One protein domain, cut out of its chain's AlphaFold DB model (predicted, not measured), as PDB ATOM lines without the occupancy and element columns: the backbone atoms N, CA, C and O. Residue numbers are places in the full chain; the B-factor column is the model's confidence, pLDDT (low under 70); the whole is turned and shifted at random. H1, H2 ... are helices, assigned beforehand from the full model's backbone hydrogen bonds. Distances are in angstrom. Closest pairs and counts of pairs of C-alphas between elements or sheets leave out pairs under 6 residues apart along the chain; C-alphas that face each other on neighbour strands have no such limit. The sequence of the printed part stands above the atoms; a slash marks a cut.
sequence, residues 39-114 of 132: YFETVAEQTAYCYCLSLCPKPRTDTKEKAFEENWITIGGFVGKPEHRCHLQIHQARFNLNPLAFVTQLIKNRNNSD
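Overview. This is residues 39 to 114 of the 132 residues of the protein "Hypothetical protein" of Rotaria sp. Silwood2 (UniProt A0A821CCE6). A small body of three short helices, H1, H2 and H3, is set round the loops that join them, and the far part of the longer helix H4 sticks out from it as an arm, residues 102 to 114. No helix touches another, and the links fill the space between H1, H2 and H3. The 76 printed residues hold four named helices, in the order H1, H2, H3, H4, and no named strand; the class is all helix. The whole is only just loose, close to compact, with a radius of gyration of the C-alphas of 13.8 A and spans of 45 by 32 by 19 A, the arm making the length.

Along the chain. Find C-alpha 43 at (182.918, 189.984, 210.923); from there H1, residues 43 to 52, runs 14.1 A to C-alpha 52 at (184.074, 189.707, 196.864). Go on to H2, residues 62 to 69, and then to H3, residues 82 to 87. H4, residues 99 to 113, runs 20.8 A and ends at C-alpha 113, (179.142, 162.696, 183.664).

Arrangement. Look first at H1: it is apart from H2, H3 and H4. H2 and H3 are only just apart, their closest C-alphas 8.3 A from each other. H4 is apart from H2 and H3 too, and its residues 102 to 113 stand free, with residue 114 after them. In H1, H2, H3 and H4 you will find every O i to N i+4 pair within hydrogen-bond range.

Size, cuts and confidence. The C-alphas of Asp 62 and Asp 114, the two farthest apart, are 45.2 A from each other. Without residues 102 to 114, the body of 63 residues spans 32 by 25 by 20 A. The printed part has no cut. The link from H1 to H2 is short, while those from H2 to H3, 12 residues, and from H3 to H4, 11 residues, are long. Read the B-factor column for the model's confidence: pLDDT is under 70 at residues 39, 107 and 109 to 114.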
ATOM      1  N   TYR A  39     185.879 179.397 208.402       69.56
ATOM      2  CA  TYR A  39     185.939 180.096 209.676       69.56
ATOM      3  C   TYR A  39     186.544 181.474 209.419       69.56
ATOM      4  O   TYR A  39     187.648 181.573 208.890       69.56
ATOM      5  N   PHE A  40     185.798 182.523 209.750       79.12
ATOM      6  CA  PHE A  40     186.290 183.897 209.710       79.12
ATOM      7  C   PHE A  40     186.661 184.304 211.133       79.12
ATOM      8  O   PHE A  40     185.878 184.058 212.053       79.12
ATOM      9  N   GLU A  41     187.827 184.917 211.321       79.62
ATOM     10  CA  GLU A  41     188.248 185.404 212.638       79.62
ATOM     11  C   GLU A  41     187.448 186.650 213.024       79.62
ATOM     12  O   GLU A  41     187.158 186.883 214.199       79.62
ATOM     13  N   THR A  42     187.037 187.439 212.023       88.62
ATOM     14  CA  THR A  42     186.276 188.672 212.235       88.62
ATOM     15  C   THR A  42     185.065 188.807 211.309       88.62
ATOM     16  O   THR A  42     185.025 188.309 210.183       88.62
ATOM     17  N   VAL A  43     184.073 189.586 211.755       86.50
ATOM     18  CA  VAL A  43     182.918 189.984 210.923       86.50
ATOM     19  C   VAL A  43     183.366 190.783 209.692       86.50
ATOM     20  O   VAL A  43     182.732 190.715 208.638       86.50
ATOM     21  N   ALA A  44     184.469 191.526 209.804       88.50
ATOM     22  CA  ALA A  44     185.036 192.289 208.699       88.50
ATOM     23  C   ALA A  44     185.541 191.368 207.579       88.50
ATOM     24  O   ALA A  44     185.227 191.606 206.414       88.50
ATOM     25  N   GLU A  45     186.243 190.287 207.922       86.56
ATOM     26  CA  GLU A  45     186.696 189.273 206.961       86.56
ATOM     27  C   GLU A  45     185.527 188.568 206.284       86.56
ATOM     28  O   GLU A  45     185.491 188.480 205.056       86.56
ATOM     29  N   GLN A  46     184.534 188.134 207.065       87.62
ATOM     30  CA  GLN A  46     183.315 187.540 206.522       87.62
ATOM     31  C   GLN A  46     182.630 188.496 205.537       87.62
ATOM     32  O   GLN A  46     182.231 188.096 204.444       87.62
ATOM     33  N   THR A  47     182.512 189.774 205.904       88.69
ATOM     34  CA  THR A  47     181.870 190.796 205.068       88.69
ATOM     35  C   THR A  47     182.660 191.039 203.787       88.69
ATOM     36  O   THR A  47     182.070 191.042 202.708       88.69
ATOM     37  N   ALA A  48     183.984 191.188 203.876       88.06
ATOM     38  CA  ALA A  48     184.854 191.360 202.717       88.06
ATOM     39  C   ALA A  48     184.772 190.154 201.770       88.06
ATOM     40  O   ALA A  48     184.665 190.317 200.554       88.06
ATOM     41  N   TYR A  49     184.740 188.943 202.328       88.00
ATOM     42  CA  TYR A  49     184.575 187.713 201.568       88.00
ATOM     43  C   TYR A  49     183.217 187.656 200.855       88.00
ATOM     44  O   TYR A  49     183.154 187.422 199.645       88.00
ATOM     45  N   CYS A  50     182.124 187.944 201.567       89.06
ATOM     46  CA  CYS A  50     180.796 188.046 200.968       89.06
ATOM     47  C   CYS A  50     180.767 189.091 199.848       89.06
ATOM     48  O   CYS A  50     180.255 188.812 198.767       89.06
ATOM     49  N   TYR A  51     181.358 190.264 200.064       90.88
ATOM     50  CA  TYR A  51     181.379 191.335 199.073       90.88
ATOM     51  C   TYR A  51     182.183 190.967 197.827       90.88
ATOM     52  O   TYR A  51     181.719 191.233 196.719       90.88
ATOM     53  N   CYS A  52     183.311 190.268 197.982       89.50
ATOM     54  CA  CYS A  52     184.074 189.707 196.864       89.50
ATOM     55  C   CYS A  52     183.193 188.814 195.971       89.50
ATOM     56  O   CYS A  52     183.231 188.924 194.743       89.50
ATOM     57  N   LEU A  53     182.333 187.999 196.590       88.69
ATOM     58  CA  LEU A  53     181.372 187.115 195.923       88.69
ATOM     59  C   LEU A  53     180.070 187.807 195.479       88.69
ATOM     60  O   LEU A  53     179.156 187.140 194.989       88.69
ATOM     61  N   SER A  54     179.965 189.130 195.635       93.31
ATOM     62  CA  SER A  54     178.741 189.903 195.385       93.31
ATOM     63  C   SER A  54     177.544 189.430 196.228       93.31
ATOM     64  O   SER A  54     176.399 189.464 195.772       93.31
ATOM     65  N   LEU A  55     177.799 188.960 197.451       91.38
ATOM     66  CA  LEU A  55     176.799 188.506 198.414       91.38
ATOM     67  C   LEU A  55     176.509 189.587 199.460       91.38
ATOM     68  O   LEU A  55     177.409 190.251 199.971       91.38
ATOM     69  N   CYS A  56     175.238 189.711 199.825       93.06
ATOM     70  CA  CYS A  56     174.775 190.505 200.951       93.06
ATOM     71  C   CYS A  56     174.640 189.596 202.192       93.06
ATOM     72  O   CYS A  56     173.723 188.763 202.222       93.06
ATOM     73  N   PRO A  57     175.540 189.703 203.191       87.62
ATOM     74  CA  PRO A  57     175.508 188.846 204.374       87.62
ATOM     75  C   PRO A  57     174.292 189.138 205.263       87.62
ATOM     76  O   PRO A  57     173.738 190.238 205.251       87.62
ATOM     77  N   LYS A  58     173.898 188.136 206.055       86.38
ATOM     78  CA  LYS A  58     172.961 188.299 207.176       86.38
ATOM     79  C   LYS A  58     173.745 188.554 208.479       86.38
ATOM     80  O   LYS A  58     174.853 188.032 208.594       86.38
ATOM     81  N   PRO A  59     173.171 189.259 209.472       88.81
ATOM     82  CA  PRO A  59     171.880 189.951 209.427       88.81
ATOM     83  C   PRO A  59     171.915 191.184 208.510       88.81
ATOM     84  O   PRO A  59     172.960 191.803 208.317       88.81
ATOM     85  N   ARG A  60     170.767 191.517 207.915       90.94
ATOM     86  CA  ARG A  60     170.617 192.680 207.031       90.94
ATOM     87  C   ARG A  60     170.148 193.887 207.841       90.94
ATOM     88  O   ARG A  60     169.414 193.736 208.810       90.94
ATOM     89  N   THR A  61     170.587 195.074 207.436       92.44
ATOM     90  CA  THR A  61     170.013 196.343 207.907       92.44
ATOM     91  C   THR A  61     168.655 196.574 207.248       92.44
ATOM     92  O   THR A  61     168.398 196.002 206.190       92.44
ATOM     93  N   ASP A  62     167.831 197.474 207.785       94.69
ATOM     94  CA  ASP A  62     166.515 197.816 207.211       94.69
ATOM     95  C   ASP A  62     166.594 198.178 205.718       94.69
ATOM     96  O   ASP A  62     165.787 197.740 204.900       94.69
ATOM     97  N   THR A  63     167.638 198.913 205.325       93.69
ATOM     98  CA  THR A  63     167.932 199.254 203.924       93.69
ATOM     99  C   THR A  63     168.202 198.026 203.057       93.69
ATOM    100  O   THR A  63     167.738 197.949 201.921       93.69
ATOM    101  N   LYS A  64     168.957 197.055 203.578       94.31
ATOM    102  CA  LYS A  64     169.267 195.803 202.879       94.31
ATOM    103  C   LYS A  64     168.067 194.855 202.867       94.31
ATOM    104  O   LYS A  64     167.944 194.082 201.924       94.31
ATOM    105  N   GLU A  65     167.192 194.912 203.867       96.19
ATOM    106  CA  GLU A  65     165.958 194.125 203.878       96.19
ATOM    107  C   GLU A  65     164.962 194.665 202.850       96.19
ATOM    108  O   GLU A  65     164.476 193.906 202.019       96.19
ATOM    109  N   LYS A  66     164.792 195.988 202.765       96.62
ATOM    110  CA  LYS A  66     163.996 196.610 201.700       96.62
ATOM    111  C   LYS A  66     164.513 196.255 200.301       96.62
ATOM    112  O   LYS A  66     163.744 195.895 199.418       96.62
ATOM    113  N   ALA A  67     165.830 196.274 200.096       96.12
ATOM    114  CA  ALA A  67     166.420 195.849 198.825       96.12
ATOM    115  C   ALA A  67     166.213 194.348 198.534       96.12
ATOM    116  O   ALA A  67     166.194 193.931 197.374       96.12
ATOM    117  N   PHE A  68     166.069 193.516 199.567       96.38
ATOM    118  CA  PHE A  68     165.688 192.117 199.406       96.38
ATOM    119  C   PHE A  68     164.220 191.991 198.976       96.38
ATOM    120  O   PHE A  68     163.940 191.274 198.017       96.38
ATOM    121  N   GLU A  69     163.312 192.746 199.595       96.50
ATOM    122  CA  GLU A  69     161.892 192.821 199.215       96.50
ATOM    123  C   GLU A  69     161.696 193.340 197.778       96.50
ATOM    124  O   GLU A  69     160.858 192.834 197.032       96.50
ATOM    125  N   GLU A  70     162.528 194.288 197.344       96.62
ATOM    126  CA  GLU A  70     162.549 194.825 195.975       96.62
ATOM    127  C   GLU A  70     163.256 193.902 194.959       96.62
ATOM    128  O   GLU A  70     163.423 194.260 193.792       96.62
ATOM    129  N   ASN A  71     163.654 192.689 195.363       96.00
ATOM    130  CA  ASN A  71     164.335 191.686 194.535       96.00
ATOM    131  C   ASN A  71     165.712 192.119 193.995       96.00
ATOM    132  O   ASN A  71     166.203 191.580 192.998       96.00
ATOM    133  N   TRP A  72     166.382 193.076 194.640       96.12
ATOM    134  CA  TRP A  72     167.760 193.437 194.288       96.12
ATOM    135  C   TRP A  72     168.759 192.401 194.795       96.12
ATOM    136  O   TRP A  72     169.814 192.201 194.187       96.12
ATOM    137  N   ILE A  73     168.408 191.749 195.903       95.38
ATOM    138  CA  ILE A  73     169.147 190.661 196.532       95.38
ATOM    139  C   ILE A  73     168.347 189.375 196.312       95.38
ATOM    140  O   ILE A  73     167.189 189.275 196.701       95.38
ATOM    141  N   THR A  74     168.964 188.368 195.703       93.25
ATOM    142  CA  THR A  74     168.328 187.052 195.522       93.25
ATOM    143  C   THR A  74     168.135 186.318 196.854       93.25
ATOM    144  O   THR A  74     168.765 186.645 197.859       93.25
ATOM    145  N   ILE A  75     167.325 185.250 196.861       89.25
ATOM    146  CA  ILE A  75     167.128 184.370 198.034       89.25
ATOM    147  C   ILE A  75     168.469 183.864 198.597       89.25
ATOM    148  O   ILE A  75     168.655 183.828 199.811       89.25
ATOM    149  N   GLY A  76     169.433 183.554 197.721       85.88
ATOM    150  CA  GLY A  76     170.792 183.143 198.096       85.88
ATOM    151  C   GLY A  76     171.727 184.288 198.507       85.88
ATOM    152  O   GLY A  76     172.919 184.061 198.678       85.88
ATOM    153  N   GLY A  77     171.229 185.522 198.623       91.12
ATOM    154  CA  GLY A  77     172.003 186.697 199.031       91.12
ATOM    155  C   GLY A  77     172.794 187.378 197.909       91.12
ATOM    156  O   GLY A  77     173.392 188.419 198.152       91.12
ATOM    157  N   PHE A  78     172.800 186.840 196.688       94.44
ATOM    158  CA  PHE A  78     173.559 187.401 195.566       94.44
ATOM    159  C   PHE A  78     172.924 188.675 195.000       94.44
ATOM    160  O   PHE A  78     171.708 188.721 194.806       94.44
ATOM    161  N   VAL A  79     173.765 189.662 194.677       95.50
ATOM    162  CA  VAL A  79     173.400 190.938 194.050       95.50
ATOM    163  C   VAL A  79     174.038 191.018 192.664       95.50
ATOM    164  O   VAL A  79     175.249 191.196 192.517       95.50
ATOM    165  N   GLY A  80     173.223 190.880 191.619       92.75
ATOM    166  CA  GLY A  80     173.709 190.790 190.236       92.75
ATOM    167  C   GLY A  80     174.031 192.133 189.580       92.75
ATOM    168  O   GLY A  80     175.043 192.256 188.897       92.75
ATOM    169  N   LYS A  81     173.191 193.153 189.785       94.50
ATOM    170  CA  LYS A  81     173.321 194.431 189.070       94.50
ATOM    171  C   LYS A  81     174.335 195.369 189.745       94.50
ATOM    172  O   LYS A  81     174.208 195.594 190.950       94.50
ATOM    173  N   PRO A  82     175.287 195.969 189.002       92.69
ATOM    174  CA  PRO A  82     176.253 196.925 189.554       92.69
ATOM    175  C   PRO A  82     175.619 198.119 190.281       92.69
ATOM    176  O   PRO A  82     176.091 198.501 191.348       92.69
ATOM    177  N   GLU A  83     174.518 198.657 189.756       94.62
ATOM    178  CA  GLU A  83     173.774 199.775 190.360       94.62
ATOM    179  C   GLU A  83     173.291 199.434 191.777       94.62
ATOM    180  O   GLU A  83     173.506 200.191 192.725       94.62
ATOM    181  N   HIS A  84     172.716 198.240 191.944       95.56
ATOM    182  CA  HIS A  84     172.232 197.764 193.237       95.56
ATOM    183  C   HIS A  84     173.393 197.528 194.212       95.56
ATOM    184  O   HIS A  84     173.282 197.839 195.393       95.56
ATOM    185  N   ARG A  85     174.538 197.017 193.731       94.56
ATOM    186  CA  ARG A  85     175.748 196.837 194.558       94.56
ATOM    187  C   ARG A  85     176.255 198.166 195.099       94.56
ATOM    188  O   ARG A  85     176.604 198.241 196.273       94.56
ATOM    189  N   CYS A  86     176.264 199.203 194.260       92.56
ATOM    190  CA  CYS A  86     176.664 200.544 194.666       92.56
ATOM    191  C   CYS A  86     175.743 201.085 195.766       92.56
ATOM    192  O   CYS A  86     176.232 201.583 196.777       92.56
ATOM    193  N   HIS A  87     174.425 200.924 195.609       93.38
ATOM    194  CA  HIS A  87     173.454 201.351 196.617       93.38
ATOM    195  C   HIS A  87     173.613 200.596 197.945       93.38
ATOM    196  O   HIS A  87     173.491 201.175 199.020       93.38
ATOM    197  N   LEU A  88     173.937 199.303 197.876       93.62
ATOM    198  CA  LEU A  88     174.115 198.435 199.043       93.62
ATOM    199  C   LEU A  88     175.525 198.482 199.646       93.62
ATOM    200  O   LEU A  88     175.807 197.713 200.568       93.62
ATOM    201  N   GLN A  89     176.400 199.356 199.135       93.44
ATOM    202  CA  GLN A  89     177.801 199.488 199.555       93.44
ATOM    203  C   GLN A  89     178.590 198.169 199.453       93.44
ATOM    204  O   GLN A  89     179.506 197.899 200.229       93.44
ATOM    205  N   ILE A  90     178.232 197.326 198.481       91.44
ATOM    206  CA  ILE A  90     178.954 196.093 198.161       91.44
ATOM    207  C   ILE A  90     180.089 196.468 197.212       91.44
ATOM    208  O   ILE A  90     179.969 196.423 195.984       91.44
ATOM    209  N   HIS A  91     181.195 196.903 197.804       83.56
ATOM    210  CA  HIS A  91     182.413 197.250 197.083       83.56
ATOM    211  C   HIS A  91     183.251 195.989 196.822       83.56
ATOM    212  O   HIS A  91     183.169 195.025 197.569       83.56
ATOM    213  N   GLN A  92     184.082 195.993 195.776       84.31
ATOM    214  CA  GLN A  92     185.009 194.887 195.449       84.31
ATOM    215  C   GLN A  92     184.367 193.577 194.950       84.31
ATOM    216  O   GLN A  92     185.042 192.552 194.879       84.31
ATOM    217  N   ALA A  93     183.105 193.616 194.520       88.62
ATOM    218  CA  ALA A  93     182.459 192.526 193.791       88.62
ATOM    219  C   ALA A  93     183.281 192.089 192.562       88.62
ATOM    220  O   ALA A  93     183.481 192.873 191.633       88.62
ATOM    221  N   ARG A  94     183.741 190.830 192.540       86.44
ATOM    222  CA  ARG A  94     184.535 190.264 191.431       86.44
ATOM    223  C   ARG A  94     183.699 189.497 190.410       86.44
ATOM    224  O   ARG A  94     184.178 189.227 189.313       86.44
ATOM    225  N   PHE A  95     182.451 189.170 190.746       84.62
ATOM    226  CA  PHE A  95     181.601 188.301 189.936       84.62
ATOM    227  C   PHE A  95     180.344 189.024 189.453       84.62
ATOM    228  O   PHE A  95     179.576 189.566 190.251       84.62
ATOM    229  N   ASN A  96     180.096 188.995 188.142       85.31
ATOM    230  CA  ASN A  96     178.871 189.527 187.523       85.31
ATOM    231  C   ASN A  96     177.738 188.496 187.459       85.31
ATOM    232  O   ASN A  96     176.570 188.862 187.404       85.31
ATOM    233  N   LEU A  97     178.083 187.212 187.533       84.69
ATOM    234  CA  LEU A  97     177.150 186.093 187.622       84.69
ATOM    235  C   LEU A  97     177.294 185.421 188.983       84.69
ATOM    236  O   LEU A  97     178.344 185.534 189.609       84.69
ATOM    237  N   ASN A  98     176.249 184.733 189.440       84.69
ATOM    238  CA  ASN A  98     176.267 184.074 190.740       84.69
ATOM    239  C   ASN A  98     177.290 182.916 190.737       84.69
ATOM    240  O   ASN A  98     177.028 181.894 190.090       84.69
ATOM    241  N   PRO A  99     178.424 183.031 191.458       81.38
ATOM    242  CA  PRO A  99     179.461 182.000 191.443       81.38
ATOM    243  C   PRO A  99     178.966 180.679 192.048       81.38
ATOM    244  O   PRO A  99     179.380 179.607 191.611       81.38
ATOM    245  N   LEU A 100     178.013 180.729 192.988       78.56
ATOM    246  CA  LEU A 100     177.403 179.534 193.573       78.56
ATOM    247  C   LEU A 100     176.572 178.763 192.543       78.56
ATOM    248  O   LEU A 100     176.598 177.534 192.524       78.56
ATOM    249  N   ALA A 101     175.859 179.474 191.665       79.69
ATOM    250  CA  ALA A 101     175.088 178.845 190.596       79.69
ATOM    251  C   ALA A 101     176.013 178.135 189.598       79.69
ATOM    252  O   ALA A 101     175.757 176.983 189.248       79.69
ATOM    253  N   PHE A 102     177.119 178.786 189.216       78.88
ATOM    254  CA  PHE A 102     178.137 178.194 188.350       78.88
ATOM    255  C   PHE A 102     178.715 176.911 188.951       78.88
ATOM    256  O   PHE A 102     178.722 175.875 188.291       78.88
ATOM    257  N   VAL A 103     179.133 176.933 190.218       74.06
ATOM    258  CA  VAL A 103     179.716 175.733 190.829       74.06
ATOM    259  C   VAL A 103     178.681 174.650 191.091       74.06
ATOM    260  O   VAL A 103     178.971 173.477 190.880       74.06
ATOM    261  N   THR A 104     177.443 175.007 191.438       74.50
ATOM    262  CA  THR A 104     176.347 174.027 191.501       74.50
ATOM    263  C   THR A 104     176.175 173.324 190.156       74.50
ATOM    264  O   THR A 104     176.006 172.107 190.111       74.50
ATOM    265  N   GLN A 105     176.235 174.070 189.052       74.50
ATOM    266  CA  GLN A 105     176.159 173.501 187.713       74.50
ATOM    267  C   GLN A 105     177.391 172.653 187.380       74.50
ATOM    268  O   GLN A 105     177.235 171.574 186.821       74.50
ATOM    269  N   LEU A 106     178.592 173.082 187.768       72.25
ATOM    270  CA  LEU A 106     179.825 172.317 187.580       72.25
ATOM    271  C   LEU A 106     179.783 170.976 188.328       72.25
ATOM    272  O   LEU A 106     180.091 169.943 187.744       72.25
ATOM    273  N   ILE A 107     179.349 170.983 189.591       69.06
ATOM    274  CA  ILE A 107     179.178 169.776 190.411       69.06
ATOM    275  C   ILE A 107     178.114 168.871 189.796       69.06
ATOM    276  O   ILE A 107     178.347 167.677 189.644       69.06
ATOM    277  N   LYS A 108     176.964 169.428 189.395       70.56
ATOM    278  CA  LYS A 108     175.931 168.662 188.689       70.56
ATOM    279  C   LYS A 108     176.482 168.040 187.416       70.56
ATOM    280  O   LYS A 108     176.240 166.870 187.186       70.56
ATOM    281  N   ASN A 109     177.243 168.782 186.618       66.88
ATOM    282  CA  ASN A 109     177.835 168.269 185.388       66.88
ATOM    283  C   ASN A 109     178.847 167.157 185.672       66.88
ATOM    284  O   ASN A 109     178.772 166.131 185.014       66.88
ATOM    285  N   ARG A 110     179.718 167.317 186.677       68.69
ATOM    286  CA  ARG A 110     180.644 166.267 187.134       68.69
ATOM    287  C   ARG A 110     179.892 165.001 187.550       68.69
ATOM    288  O   ARG A 110     180.204 163.916 187.076       68.69
ATOM    289  N   ASN A 111     178.871 165.156 188.383       64.06
ATOM    290  CA  ASN A 111     178.088 164.036 188.897       64.06
ATOM    291  C   ASN A 111     177.135 163.449 187.839       64.06
ATOM    292  O   ASN A 111     176.695 162.318 187.975       64.06
ATOM    293  N   ASN A 112     176.798 164.201 186.788       62.94
ATOM    294  CA  ASN A 112     176.004 163.724 185.652       62.94
ATOM    295  C   ASN A 112     176.878 163.077 184.569       62.94
ATOM    296  O   ASN A 112     176.384 162.229 183.834       62.94
ATOM    297  N   SER A 113     178.161 163.451 184.456       53.81
ATOM    298  CA  SER A 113     179.142 162.696 183.664       53.81
ATOM    299  C   SER A 113     179.460 161.334 184.286       53.81
ATOM    300  O   SER A 113     179.906 160.439 183.571       53.81
ATOM    301  N   ASP A 114     179.104 161.129 185.559       49.38
ATOM    302  CA  ASP A 114     178.881 159.800 186.128       49.38
ATOM    303  C   ASP A 114     177.528 159.239 185.646       49.38
ATOM    304  O   ASP A 114     176.640 158.890 186.425       49.38
TER     305      ASP A 114